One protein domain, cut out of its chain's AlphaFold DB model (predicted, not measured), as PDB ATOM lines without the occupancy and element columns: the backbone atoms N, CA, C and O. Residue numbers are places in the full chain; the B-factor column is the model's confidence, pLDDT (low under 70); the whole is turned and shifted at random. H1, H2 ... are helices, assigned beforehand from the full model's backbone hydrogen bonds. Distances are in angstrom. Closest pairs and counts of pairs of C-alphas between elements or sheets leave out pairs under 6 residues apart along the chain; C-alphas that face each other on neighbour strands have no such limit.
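AT A GLANCE: This is residues 136 to 215 of the 216 residues of the protein "Mfs multidrug transporter protein" of Rutstroemia sp. NJR-2017a BVV2 (UniProt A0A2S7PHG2). What shape? H2, a long helix kinked near residue 182, meets H1 at a corner, and H3 folds back. Which parts? The printed part, 80 residues with three helices, is all helix and extended, with radius of gyration of the C-alphas 23.2 A and spans 70 by 29 by 15 A.

IN THESE COORDINATES: Where first? H1, residues 136 to 148, begins at C-alpha (-9.407, 115.429, -67.135). What follows? H2, residues 153 to 190, spans 53.4 A. H3, residues 196 to 213, ends at C-alpha (-15.750, 68.602, -77.436).

HOW THE PARTS SIT: What neighbours? H1 and H2, about perpendicular at 76 degrees, are close but not clearly touching, as are H2 and H3, opposite ways at a shallow tilt of 13 degrees. C-alphas 147 and 153, 6.9 A, and 184 and 199, 7.4 A, are closest. Backbones? H2 has 28 of 34 O i to N i+4 pairs within hydrogen-bond range; H1 and H3, every pair.

THE WHOLE: Cuts? No; both links are tight. Low pLDDT? 22 residues, among them 146 to 157, are under 70.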
ATOM      1  N   GLY A 136      -8.625 115.842 -65.966       83.69
ATOM      2  CA  GLY A 136      -9.407 115.429 -67.135       83.69
ATOM      3  C   GLY A 136      -8.645 115.492 -68.465       83.69
ATOM      4  O   GLY A 136      -8.797 114.594 -69.287       83.69
ATOM      5  N   ARG A 137      -7.777 116.492 -68.670       84.19
ATOM      6  CA  ARG A 137      -6.970 116.620 -69.898       84.19
ATOM      7  C   ARG A 137      -5.848 115.584 -69.950       84.19
ATOM      8  O   ARG A 137      -5.563 115.055 -71.020       84.19
ATOM      9  N   LYS A 138      -5.270 115.242 -68.793       85.12
ATOM     10  CA  LYS A 138      -4.290 114.148 -68.662       85.12
ATOM     11  C   LYS A 138      -4.921 112.812 -69.051       85.12
ATOM     12  O   LYS A 138      -4.411 112.134 -69.936       85.12
ATOM     13  N   TRP A 139      -6.082 112.491 -68.477       83.88
ATOM     14  CA  TRP A 139      -6.795 111.255 -68.807       83.88
ATOM     15  C   TRP A 139      -7.328 111.241 -70.239       83.88
ATOM     16  O   TRP A 139      -7.251 110.204 -70.885       83.88
ATOM     17  N   ALA A 140      -7.796 112.368 -70.780       82.12
ATOM     18  CA  ALA A 140      -8.208 112.447 -72.179       82.12
ATOM     19  C   ALA A 140      -7.041 112.150 -73.131       82.12
ATOM     20  O   ALA A 140      -7.217 111.384 -74.070       82.12
ATOM     21  N   ALA A 141      -5.843 112.680 -72.869       78.56
ATOM     22  CA  ALA A 141      -4.657 112.378 -73.669       78.56
ATOM     23  C   ALA A 141      -4.223 110.907 -73.545       78.56
ATOM     24  O   ALA A 141      -3.863 110.296 -74.548       78.56
ATOM     25  N   THR A 142      -4.309 110.310 -72.349       77.56
ATOM     26  CA  THR A 142      -4.034 108.877 -72.144       77.56
ATOM     27  C   THR A 142      -5.047 107.993 -72.862       77.56
ATOM     28  O   THR A 142      -4.657 107.032 -73.518       77.56
ATOM     29  N   LEU A 143      -6.337 108.317 -72.771       77.44
ATOM     30  CA  LEU A 143      -7.395 107.561 -73.433       77.44
ATOM     31  C   LEU A 143      -7.274 107.708 -74.951       77.44
ATOM     32  O   LEU A 143      -7.179 106.704 -75.645       77.44
ATOM     33  N   VAL A 144      -7.174 108.932 -75.474       77.44
ATOM     34  CA  VAL A 144      -6.987 109.164 -76.914       77.44
ATOM     35  C   VAL A 144      -5.723 108.460 -77.404       77.44
ATOM     36  O   VAL A 144      -5.825 107.655 -78.318       77.44
ATOM     37  N   GLY A 145      -4.573 108.641 -76.747       72.00
ATOM     38  CA  GLY A 145      -3.322 107.972 -77.117       72.00
ATOM     39  C   GLY A 145      -3.390 106.440 -77.073       72.00
ATOM     40  O   GLY A 145      -2.808 105.783 -77.935       72.00
ATOM     41  N   ALA A 146      -4.143 105.861 -76.131       65.81
ATOM     42  CA  ALA A 146      -4.382 104.420 -76.062       65.81
ATOM     43  C   ALA A 146      -5.303 103.913 -77.189       65.81
ATOM     44  O   ALA A 146      -5.084 102.814 -77.702       65.81
ATOM     45  N   TYR A 147      -6.303 104.699 -77.602       66.75
ATOM     46  CA  TYR A 147      -7.277 104.307 -78.631       66.75
ATOM     47  C   TYR A 147      -6.859 104.667 -80.062       66.75
ATOM     48  O   TYR A 147      -7.339 104.040 -81.004       66.75
ATOM     49  N   THR A 148      -5.963 105.641 -80.253       67.88
ATOM     50  CA  THR A 148      -5.500 106.079 -81.581       67.88
ATOM     51  C   THR A 148      -4.109 105.575 -81.946       67.88
ATOM     52  O   THR A 148      -3.631 105.914 -83.024       67.88
ATOM     53  N   CYS A 149      -3.445 104.772 -81.105       55.41
ATOM     54  CA  CYS A 149      -2.173 104.149 -81.471       55.41
ATOM     55  C   CYS A 149      -2.404 103.122 -82.601       55.41
ATOM     56  O   CYS A 149      -2.989 102.063 -82.342       55.41
ATOM     57  N   PRO A 150      -1.926 103.371 -83.839       68.31
ATOM     58  CA  PRO A 150      -2.157 102.481 -84.982       68.31
ATOM     59  C   PRO A 150      -1.542 101.087 -84.781       68.31
ATOM     60  O   PRO A 150      -1.979 100.116 -85.390       68.31
ATOM     61  N   ALA A 151      -0.552 100.971 -83.891       61.00
ATOM     62  CA  ALA A 151       0.055  99.698 -83.514       61.00
ATOM     63  C   ALA A 151      -0.796  98.892 -82.508       61.00
ATOM     64  O   ALA A 151      -0.670  97.671 -82.441       61.00
ATOM     65  N   CYS A 152      -1.685  99.540 -81.745       53.19
ATOM     66  CA  CYS A 152      -2.492  98.900 -80.698       53.19
ATOM     67  C   CYS A 152      -3.934  98.585 -81.125       53.19
ATOM     68  O   CYS A 152      -4.563  97.737 -80.493       53.19
ATOM     69  N   VAL A 153      -4.454  99.190 -82.202       61.09
ATOM     70  CA  VAL A 153      -5.815  98.910 -82.717       61.09
ATOM     71  C   VAL A 153      -6.003  97.441 -83.090       61.09
ATOM     72  O   VAL A 153      -7.006  96.846 -82.715       61.09
ATOM     73  N   ASN A 154      -5.007  96.798 -83.705       62.72
ATOM     74  CA  ASN A 154      -5.092  95.363 -83.989       62.72
ATOM     75  C   ASN A 154      -5.071  94.512 -82.706       62.72
ATOM     76  O   ASN A 154      -5.703  93.466 -82.663       62.72
ATOM     77  N   CYS A 155      -4.405  94.958 -81.638       55.94
ATOM     78  CA  CYS A 155      -4.294  94.198 -80.391       55.94
ATOM     79  C   CYS A 155      -5.558  94.323 -79.520       55.94
ATOM     80  O   CYS A 155      -6.089  93.325 -79.037       55.94
ATOM     81  N   VAL A 156      -6.107  95.536 -79.380       69.81
ATOM     82  CA  VAL A 156      -7.332  95.783 -78.600       69.81
ATOM     83  C   VAL A 156      -8.563  95.223 -79.315       69.81
ATOM     84  O   VAL A 156      -9.407  94.603 -78.667       69.81
ATOM     85  N   THR A 157      -8.654  95.333 -80.644       65.06
ATOM     86  CA  THR A 157      -9.745  94.704 -81.405       65.06
ATOM     87  C   THR A 157      -9.664  93.181 -81.351       65.06
ATOM     88  O   THR A 157     -10.699  92.548 -81.165       65.06
ATOM     89  N   VAL A 158      -8.473  92.573 -81.418       72.19
ATOM     90  CA  VAL A 158      -8.321  91.110 -81.293       72.19
ATOM     91  C   VAL A 158      -8.686  90.623 -79.892       72.19
ATOM     92  O   VAL A 158      -9.415  89.641 -79.774       72.19
ATOM     93  N   LEU A 159      -8.270  91.323 -78.834       73.38
ATOM     94  CA  LEU A 159      -8.644  90.962 -77.462       73.38
ATOM     95  C   LEU A 159     -10.150  91.101 -77.224       73.38
ATOM     96  O   LEU A 159     -10.764  90.210 -76.644       73.38
ATOM     97  N   THR A 160     -10.768  92.169 -77.728       75.31
ATOM     98  CA  THR A 160     -12.219  92.363 -77.595       75.31
ATOM     99  C   THR A 160     -12.990  91.330 -78.426       75.31
ATOM    100  O   THR A 160     -13.957  90.749 -77.946       75.31
ATOM    101  N   CYS A 161     -12.525  91.021 -79.639       70.62
ATOM    102  CA  CYS A 161     -13.141  90.023 -80.514       70.62
ATOM    103  C   CYS A 161     -13.015  88.601 -79.944       70.62
ATOM    104  O   CYS A 161     -13.965  87.824 -80.032       70.62
ATOM    105  N   LEU A 162     -11.886  88.273 -79.307       79.44
ATOM    106  CA  LEU A 162     -11.680  86.992 -78.630       79.44
ATOM    107  C   LEU A 162     -12.585  86.874 -77.402       79.44
ATOM    108  O   LEU A 162     -13.235  85.847 -77.227       79.44
ATOM    109  N   VAL A 163     -12.714  87.932 -76.600       83.88
ATOM    110  CA  VAL A 163     -13.646  87.958 -75.461       83.88
ATOM    111  C   VAL A 163     -15.098  87.805 -75.928       83.88
ATOM    112  O   VAL A 163     -15.847  87.034 -75.330       83.88
ATOM    113  N   CYS A 164     -15.498  88.453 -77.026       79.38
ATOM    114  CA  CYS A 164     -16.832  88.281 -77.610       79.38
ATOM    115  C   CYS A 164     -17.058  86.864 -78.166       79.38
ATOM    116  O   CYS A 164     -18.140  86.298 -77.980       79.38
ATOM    117  N   ALA A 165     -16.049  86.269 -78.809       82.75
ATOM    118  CA  ALA A 165     -16.117  84.909 -79.339       82.75
ATOM    119  C   ALA A 165     -16.220  83.872 -78.214       82.75
ATOM    120  O   ALA A 165     -17.110  83.022 -78.237       82.75
ATOM    121  N   VAL A 166     -15.369  83.983 -77.191       85.19
ATOM    122  CA  VAL A 166     -15.390  83.101 -76.018       85.19
ATOM    123  C   VAL A 166     -16.677  83.295 -75.222       85.19
ATOM    124  O   VAL A 166     -17.270  82.308 -74.798       85.19
ATOM    125  N   SER A 167     -17.170  84.528 -75.067       85.75
ATOM    126  CA  SER A 167     -18.455  84.789 -74.410       85.75
ATOM    127  C   SER A 167     -19.598  84.100 -75.150       85.75
ATOM    128  O   SER A 167     -20.337  83.351 -74.523       85.75
ATOM    129  N   SER A 168     -19.683  84.257 -76.473       82.00
ATOM    130  CA  SER A 168     -20.713  83.605 -77.293       82.00
ATOM    131  C   SER A 168     -20.615  82.081 -77.212       82.00
ATOM    132  O   SER A 168     -21.620  81.418 -76.973       82.00
ATOM    133  N   PHE A 169     -19.406  81.523 -77.325       80.94
ATOM    134  CA  PHE A 169     -19.166  80.083 -77.232       80.94
ATOM    135  C   PHE A 169     -19.553  79.512 -75.859       80.94
ATOM    136  O   PHE A 169     -20.262  78.513 -75.771       80.94
ATOM    137  N   THR A 170     -19.172  80.196 -74.779       80.62
ATOM    138  CA  THR A 170     -19.517  79.792 -73.407       80.62
ATOM    139  C   THR A 170     -21.011  79.976 -73.120       80.62
ATOM    140  O   THR A 170     -21.550  79.289 -72.258       80.62
ATOM    141  N   PHE A 171     -21.700  80.859 -73.851       80.38
ATOM    142  CA  PHE A 171     -23.142  81.092 -73.728       80.38
ATOM    143  C   PHE A 171     -23.994  80.026 -74.440       80.38
ATOM    144  O   PHE A 171     -25.149  79.821 -74.068       80.38
ATOM    145  N   ILE A 172     -23.433  79.288 -75.406       81.12
ATOM    146  CA  ILE A 172     -24.148  78.206 -76.106       81.12
ATOM    147  C   ILE A 172     -24.513  77.069 -75.141       81.12
ATOM    148  O   ILE A 172     -25.637  76.576 -75.187       81.12
ATOM    149  N   SER A 173     -23.619  76.689 -74.223       80.81
ATOM    150  CA  SER A 173     -23.878  75.630 -73.232       80.81
ATOM    151  C   SER A 173     -25.084  75.911 -72.315       80.81
ATOM    152  O   SER A 173     -25.991  75.073 -72.255       80.81
ATOM    153  N   PRO A 174     -25.173  77.066 -71.620       77.75
ATOM    154  CA  PRO A 174     -26.324  77.383 -70.777       77.75
ATOM    155  C   PRO A 174     -27.614  77.618 -71.583       77.75
ATOM    156  O   PRO A 174     -28.692  77.245 -71.114       77.75
ATOM    157  N   VAL A 175     -27.534  78.158 -72.807       79.44
ATOM    158  CA  VAL A 175     -28.715  78.333 -73.677       79.44
ATOM    159  C   VAL A 175     -29.244  76.990 -74.184       79.44
ATOM    160  O   VAL A 175     -30.442  76.724 -74.081       79.44
ATOM    161  N   SER A 176     -28.365  76.106 -74.662       80.06
ATOM    162  CA  SER A 176     -28.751  74.777 -75.144       80.06
ATOM    163  C   SER A 176     -29.346  73.926 -74.024       80.06
ATOM    164  O   SER A 176     -30.342  73.241 -74.245       80.06
ATOM    165  N   SER A 177     -28.787  73.988 -72.811       81.44
ATOM    166  CA  SER A 177     -29.319  73.246 -71.660       81.44
ATOM    167  C   SER A 177     -30.732  73.707 -71.276       81.44
ATOM    168  O   SER A 177     -31.587  72.881 -70.953       81.44
ATOM    169  N   SER A 178     -31.010  75.007 -71.401       78.88
ATOM    170  CA  SER A 178     -32.316  75.594 -71.072       78.88
ATOM    171  C   SER A 178     -33.413  75.256 -72.092       78.88
ATOM    172  O   SER A 178     -34.587  75.244 -71.732       78.88
ATOM    173  N   MET A 179     -33.057  74.953 -73.348       80.00
ATOM    174  CA  MET A 179     -34.017  74.558 -74.393       80.00
ATOM    175  C   MET A 179     -34.366  73.064 -74.368       80.00
ATOM    176  O   MET A 179     -35.483  72.692 -74.722       80.00
ATOM    177  N   VAL A 180     -33.445  72.205 -73.920       75.12
ATOM    178  CA  VAL A 180     -33.668  70.747 -73.865       75.12
ATOM    179  C   VAL A 180     -34.642  70.365 -72.744       75.12
ATOM    180  O   VAL A 180     -35.467  69.473 -72.927       75.12
ATOM    181  N   ALA A 181     -34.603  71.070 -71.609       70.88
ATOM    182  CA  ALA A 181     -35.471  70.802 -70.461       70.88
ATOM    183  C   ALA A 181     -36.990  70.872 -70.773       70.88
ATOM    184  O   ALA A 181     -37.695  69.930 -70.411       70.88
ATOM    185  N   PRO A 182     -37.522  71.908 -71.458       69.94
ATOM    186  CA  PRO A 182     -38.937  71.954 -71.838       69.94
ATOM    187  C   PRO A 182     -39.278  71.095 -73.067       69.94
ATOM    188  O   PRO A 182     -40.415  70.649 -73.200       69.94
ATOM    189  N   ALA A 183     -38.318  70.835 -73.961       71.38
ATOM    190  CA  ALA A 183     -38.556  70.074 -75.190       71.38
ATOM    191  C   ALA A 183     -38.795  68.577 -74.937       71.38
ATOM    192  O   ALA A 183     -39.522  67.937 -75.694       71.38
ATOM    193  N   LEU A 184     -38.236  68.015 -73.858       66.62
ATOM    194  CA  LEU A 184     -38.419  66.601 -73.513       66.62
ATOM    195  C   LEU A 184     -39.881  66.227 -73.237       66.62
ATOM    196  O   LEU A 184     -40.280  65.116 -73.570       66.62
ATOM    197  N   ALA A 185     -40.674  67.147 -72.680       71.88
ATOM    198  CA  ALA A 185     -42.096  66.919 -72.418       71.88
ATOM    199  C   ALA A 185     -42.921  66.875 -73.717       71.88
ATOM    200  O   ALA A 185     -43.776  66.008 -73.880       71.88
ATOM    201  N   ALA A 186     -42.618  67.763 -74.670       71.31
ATOM    202  CA  ALA A 186     -43.287  67.792 -75.969       71.31
ATOM    203  C   ALA A 186     -42.909  66.579 -76.839       71.31
ATOM    204  O   ALA A 186     -43.769  65.982 -77.476       71.31
ATOM    205  N   ILE A 187     -41.636  66.160 -76.819       68.12
ATOM    206  CA  ILE A 187     -41.155  64.991 -77.577       68.12
ATOM    207  C   ILE A 187     -41.756  63.684 -77.033       68.12
ATOM    208  O   ILE A 187     -42.062  62.790 -77.819       68.12
ATOM    209  N   SER A 188     -41.958  63.562 -75.713       67.62
ATOM    210  CA  SER A 188     -42.591  62.367 -75.130       67.62
ATOM    211  C   SER A 188     -44.063  62.213 -75.504       67.62
ATOM    212  O   SER A 188     -44.546  61.087 -75.610       67.62
ATOM    213  N   GLU A 189     -44.762  63.329 -75.716       71.50
ATOM    214  CA  GLU A 189     -46.168  63.330 -76.118       71.50
ATOM    215  C   GLU A 189     -46.313  62.968 -77.608       71.50
ATOM    216  O   GLU A 189     -47.112  62.100 -77.955       71.50
ATOM    217  N   ASP A 190     -45.466  63.539 -78.475       71.62
ATOM    218  CA  ASP A 190     -45.532  63.352 -79.936       71.62
ATOM    219  C   ASP A 190     -45.087  61.945 -80.396       71.62
ATOM    220  O   ASP A 190     -45.607  61.403 -81.372       71.62
ATOM    221  N   LEU A 191     -44.135  61.319 -79.688       70.50
ATOM    222  CA  LEU A 191     -43.634  59.975 -80.016       70.50
ATOM    223  C   LEU A 191     -44.367  58.834 -79.299       70.50
ATOM    224  O   LEU A 191     -44.085  57.676 -79.601       70.50
ATOM    225  N   HIS A 192     -45.330  59.119 -78.411       58.56
ATOM    226  CA  HIS A 192     -46.162  58.106 -77.738       58.56
ATOM    227  C   HIS A 192     -45.375  57.018 -76.963       58.56
ATOM    228  O   HIS A 192     -45.880  55.910 -76.745       58.56
ATOM    229  N   ILE A 193     -44.145  57.305 -76.516       57.12
ATOM    230  CA  ILE A 193     -43.307  56.353 -75.774       57.12
ATOM    231  C   ILE A 193     -42.866  56.959 -74.431       57.12
ATOM    232  O   ILE A 193     -41.861  57.650 -74.318       57.12
ATOM    233  N   GLU A 194     -43.606  56.648 -73.364       60.53
ATOM    234  CA  GLU A 194     -43.326  57.094 -71.983       60.53
ATOM    235  C   GLU A 194     -42.232  56.277 -71.260       60.53
ATOM    236  O   GLU A 194     -42.184  56.202 -70.028       60.53
ATOM    237  N   LYS A 195     -41.338  55.591 -71.979       64.25
ATOM    238  CA  LYS A 195     -40.303  54.796 -71.304       64.25
ATOM    239  C   LYS A 195     -39.159  55.706 -70.864       64.25
ATOM    240  O   LYS A 195     -38.446  56.264 -71.690       64.25
ATOM    241  N   SER A 196     -38.914  55.765 -69.551       69.88
ATOM    242  CA  SER A 196     -37.811  56.518 -68.916       69.88
ATOM    243  C   SER A 196     -36.419  56.237 -69.512       69.88
ATOM    244  O   SER A 196     -35.494  57.043 -69.392       69.88
ATOM    245  N   ILE A 197     -36.274  55.094 -70.184       75.81
ATOM    246  CA  ILE A 197     -35.060  54.653 -70.870       75.81
ATOM    247  C   ILE A 197     -34.746  55.542 -72.087       75.81
ATOM    248  O   ILE A 197     -33.579  55.826 -72.338       75.81
ATOM    249  N   GLU A 198     -35.753  56.041 -72.806       74.50
ATOM    250  CA  GLU A 198     -35.546  56.870 -74.004       74.50
ATOM    251  C   GLU A 198     -35.120  58.296 -73.642       74.50
ATOM    252  O   GLU A 198     -34.197  58.845 -74.244       74.50
ATOM    253  N   GLN A 199     -35.684  58.856 -72.567       70.62
ATOM    254  CA  GLN A 199     -35.238  60.134 -72.000       70.62
ATOM    255  C   GLN A 199     -33.791  60.052 -71.484       70.62
ATOM    256  O   GLN A 199     -32.985  60.958 -71.707       70.62
ATOM    257  N   SER A 200     -33.439  58.930 -70.846       79.75
ATOM    258  CA  SER A 200     -32.074  58.664 -70.372       79.75
ATOM    259  C   SER A 200     -31.078  58.527 -71.530       79.75
ATOM    260  O   SER A 200     -29.934  58.971 -71.420       79.75
ATOM    261  N   LEU A 201     -31.518  57.967 -72.661       85.00
ATOM    262  CA  LEU A 201     -30.705  57.825 -73.868       85.00
ATOM    263  C   LEU A 201     -30.381  59.190 -74.501       85.00
ATOM    264  O   LEU A 201     -29.211  59.454 -74.780       85.00
ATOM    265  N   VAL A 202     -31.359  60.093 -74.634       81.69
ATOM    266  CA  VAL A 202     -31.141  61.451 -75.183       81.69
ATOM    267  C   VAL A 202     -30.192  62.273 -74.303       81.69
ATOM    268  O   VAL A 202     -29.264  62.905 -74.815       81.69
ATOM    269  N   LEU A 203     -30.356  62.213 -72.975       81.62
ATOM    270  CA  LEU A 203     -29.464  62.901 -72.036       81.62
ATOM    271  C   LEU A 203     -28.027  62.350 -72.099       81.62
ATOM    272  O   LEU A 203     -27.069  63.122 -72.055       81.62
ATOM    273  N   SER A 204     -27.863  61.030 -72.251       88.44
ATOM    274  CA  SER A 204     -26.539  60.399 -72.345       88.44
ATOM    275  C   SER A 204     -25.766  60.809 -73.608       88.44
ATOM    276  O   SER A 204     -24.565  61.068 -73.534       88.44
ATOM    277  N   ILE A 205     -26.451  60.953 -74.748       86.12
ATOM    278  CA  ILE A 205     -25.845  61.380 -76.019       86.12
ATOM    279  C   ILE A 205     -25.420  62.856 -75.949       86.12
ATOM    280  O   ILE A 205     -24.334  63.201 -76.417       86.12
ATOM    281  N   PHE A 206     -26.219  63.716 -75.309       83.19
ATOM    282  CA  PHE A 206     -25.874  65.125 -75.077       83.19
ATOM    283  C   PHE A 206     -24.601  65.281 -74.226       83.19
ATOM    284  O   PHE A 206     -23.697  66.038 -74.582       83.19
ATOM    285  N   VAL A 207     -24.492  64.523 -73.129       84.38
ATOM    286  CA  VAL A 207     -23.304  64.544 -72.257       84.38
ATOM    287  C   VAL A 207     -22.075  63.959 -72.964       84.38
ATOM    288  O   VAL A 207     -20.979  64.502 -72.825       84.38
ATOM    289  N   LEU A 208     -22.244  62.896 -73.761       83.88
ATOM    290  CA  LEU A 208     -21.155  62.304 -74.546       83.88
ATOM    291  C   LEU A 208     -20.583  63.299 -75.569       83.88
ATOM    292  O   LEU A 208     -19.366  63.398 -75.714       83.88
ATOM    293  N   ALA A 209     -21.439  64.078 -76.234       83.12
ATOM    294  CA  ALA A 209     -21.007  65.120 -77.164       83.12
ATOM    295  C   ALA A 209     -20.203  66.232 -76.463       83.12
ATOM    296  O   ALA A 209     -19.171  66.666 -76.978       83.12
ATOM    297  N   TYR A 210     -20.623  66.642 -75.261       81.06
ATOM    298  CA  TYR A 210     -19.884  67.617 -74.451       81.06
ATOM    299  C   TYR A 210     -18.507  67.086 -74.019       81.06
ATOM    300  O   TYR A 210     -17.514  67.808 -74.096       81.06
ATOM    301  N   ALA A 211     -18.423  65.808 -73.635       85.75
ATOM    302  CA  ALA A 211     -17.170  65.167 -73.235       85.75
ATOM    303  C   ALA A 211     -16.149  65.054 -74.386       85.75
ATOM    304  O   ALA A 211     -14.949  65.173 -74.153       85.75
ATOM    305  N   ILE A 212     -16.606  64.855 -75.627       87.12
ATOM    306  CA  ILE A 212     -15.720  64.791 -76.803       87.12
ATOM    307  C   ILE A 212     -15.241  66.195 -77.214       87.12
ATOM    308  O   ILE A 212     -14.097  66.351 -77.635       87.12
ATOM    309  N   GLY A 213     -16.082  67.223 -77.057       81.25
ATOM    310  CA  GLY A 213     -15.750  68.602 -77.436       81.25
ATOM    311  C   GLY A 213     -14.613  69.240 -76.629       81.25
ATOM    312  O   GLY A 213     -13.944  70.129 -77.137       81.25
ATOM    313  N   MET A 214     -14.367  68.781 -75.399       70.69
ATOM    314  CA  MET A 214     -13.278  69.266 -74.533       70.69
ATOM    315  C   MET A 214     -11.944  68.522 -74.713       70.69
ATOM    316  O   MET A 214     -10.977  68.835 -74.022       70.69
ATOM    317  N   LEU A 215     -11.900  67.515 -75.592       67.38
ATOM    318  CA  LEU A 215     -10.731  66.655 -75.793       67.38
ATOM    319  C   LEU A 215      -9.841  67.093 -76.978       67.38
ATOM    320  O   LEU A 215      -8.740  66.567 -77.114       67.38
TER     321      LEU A 215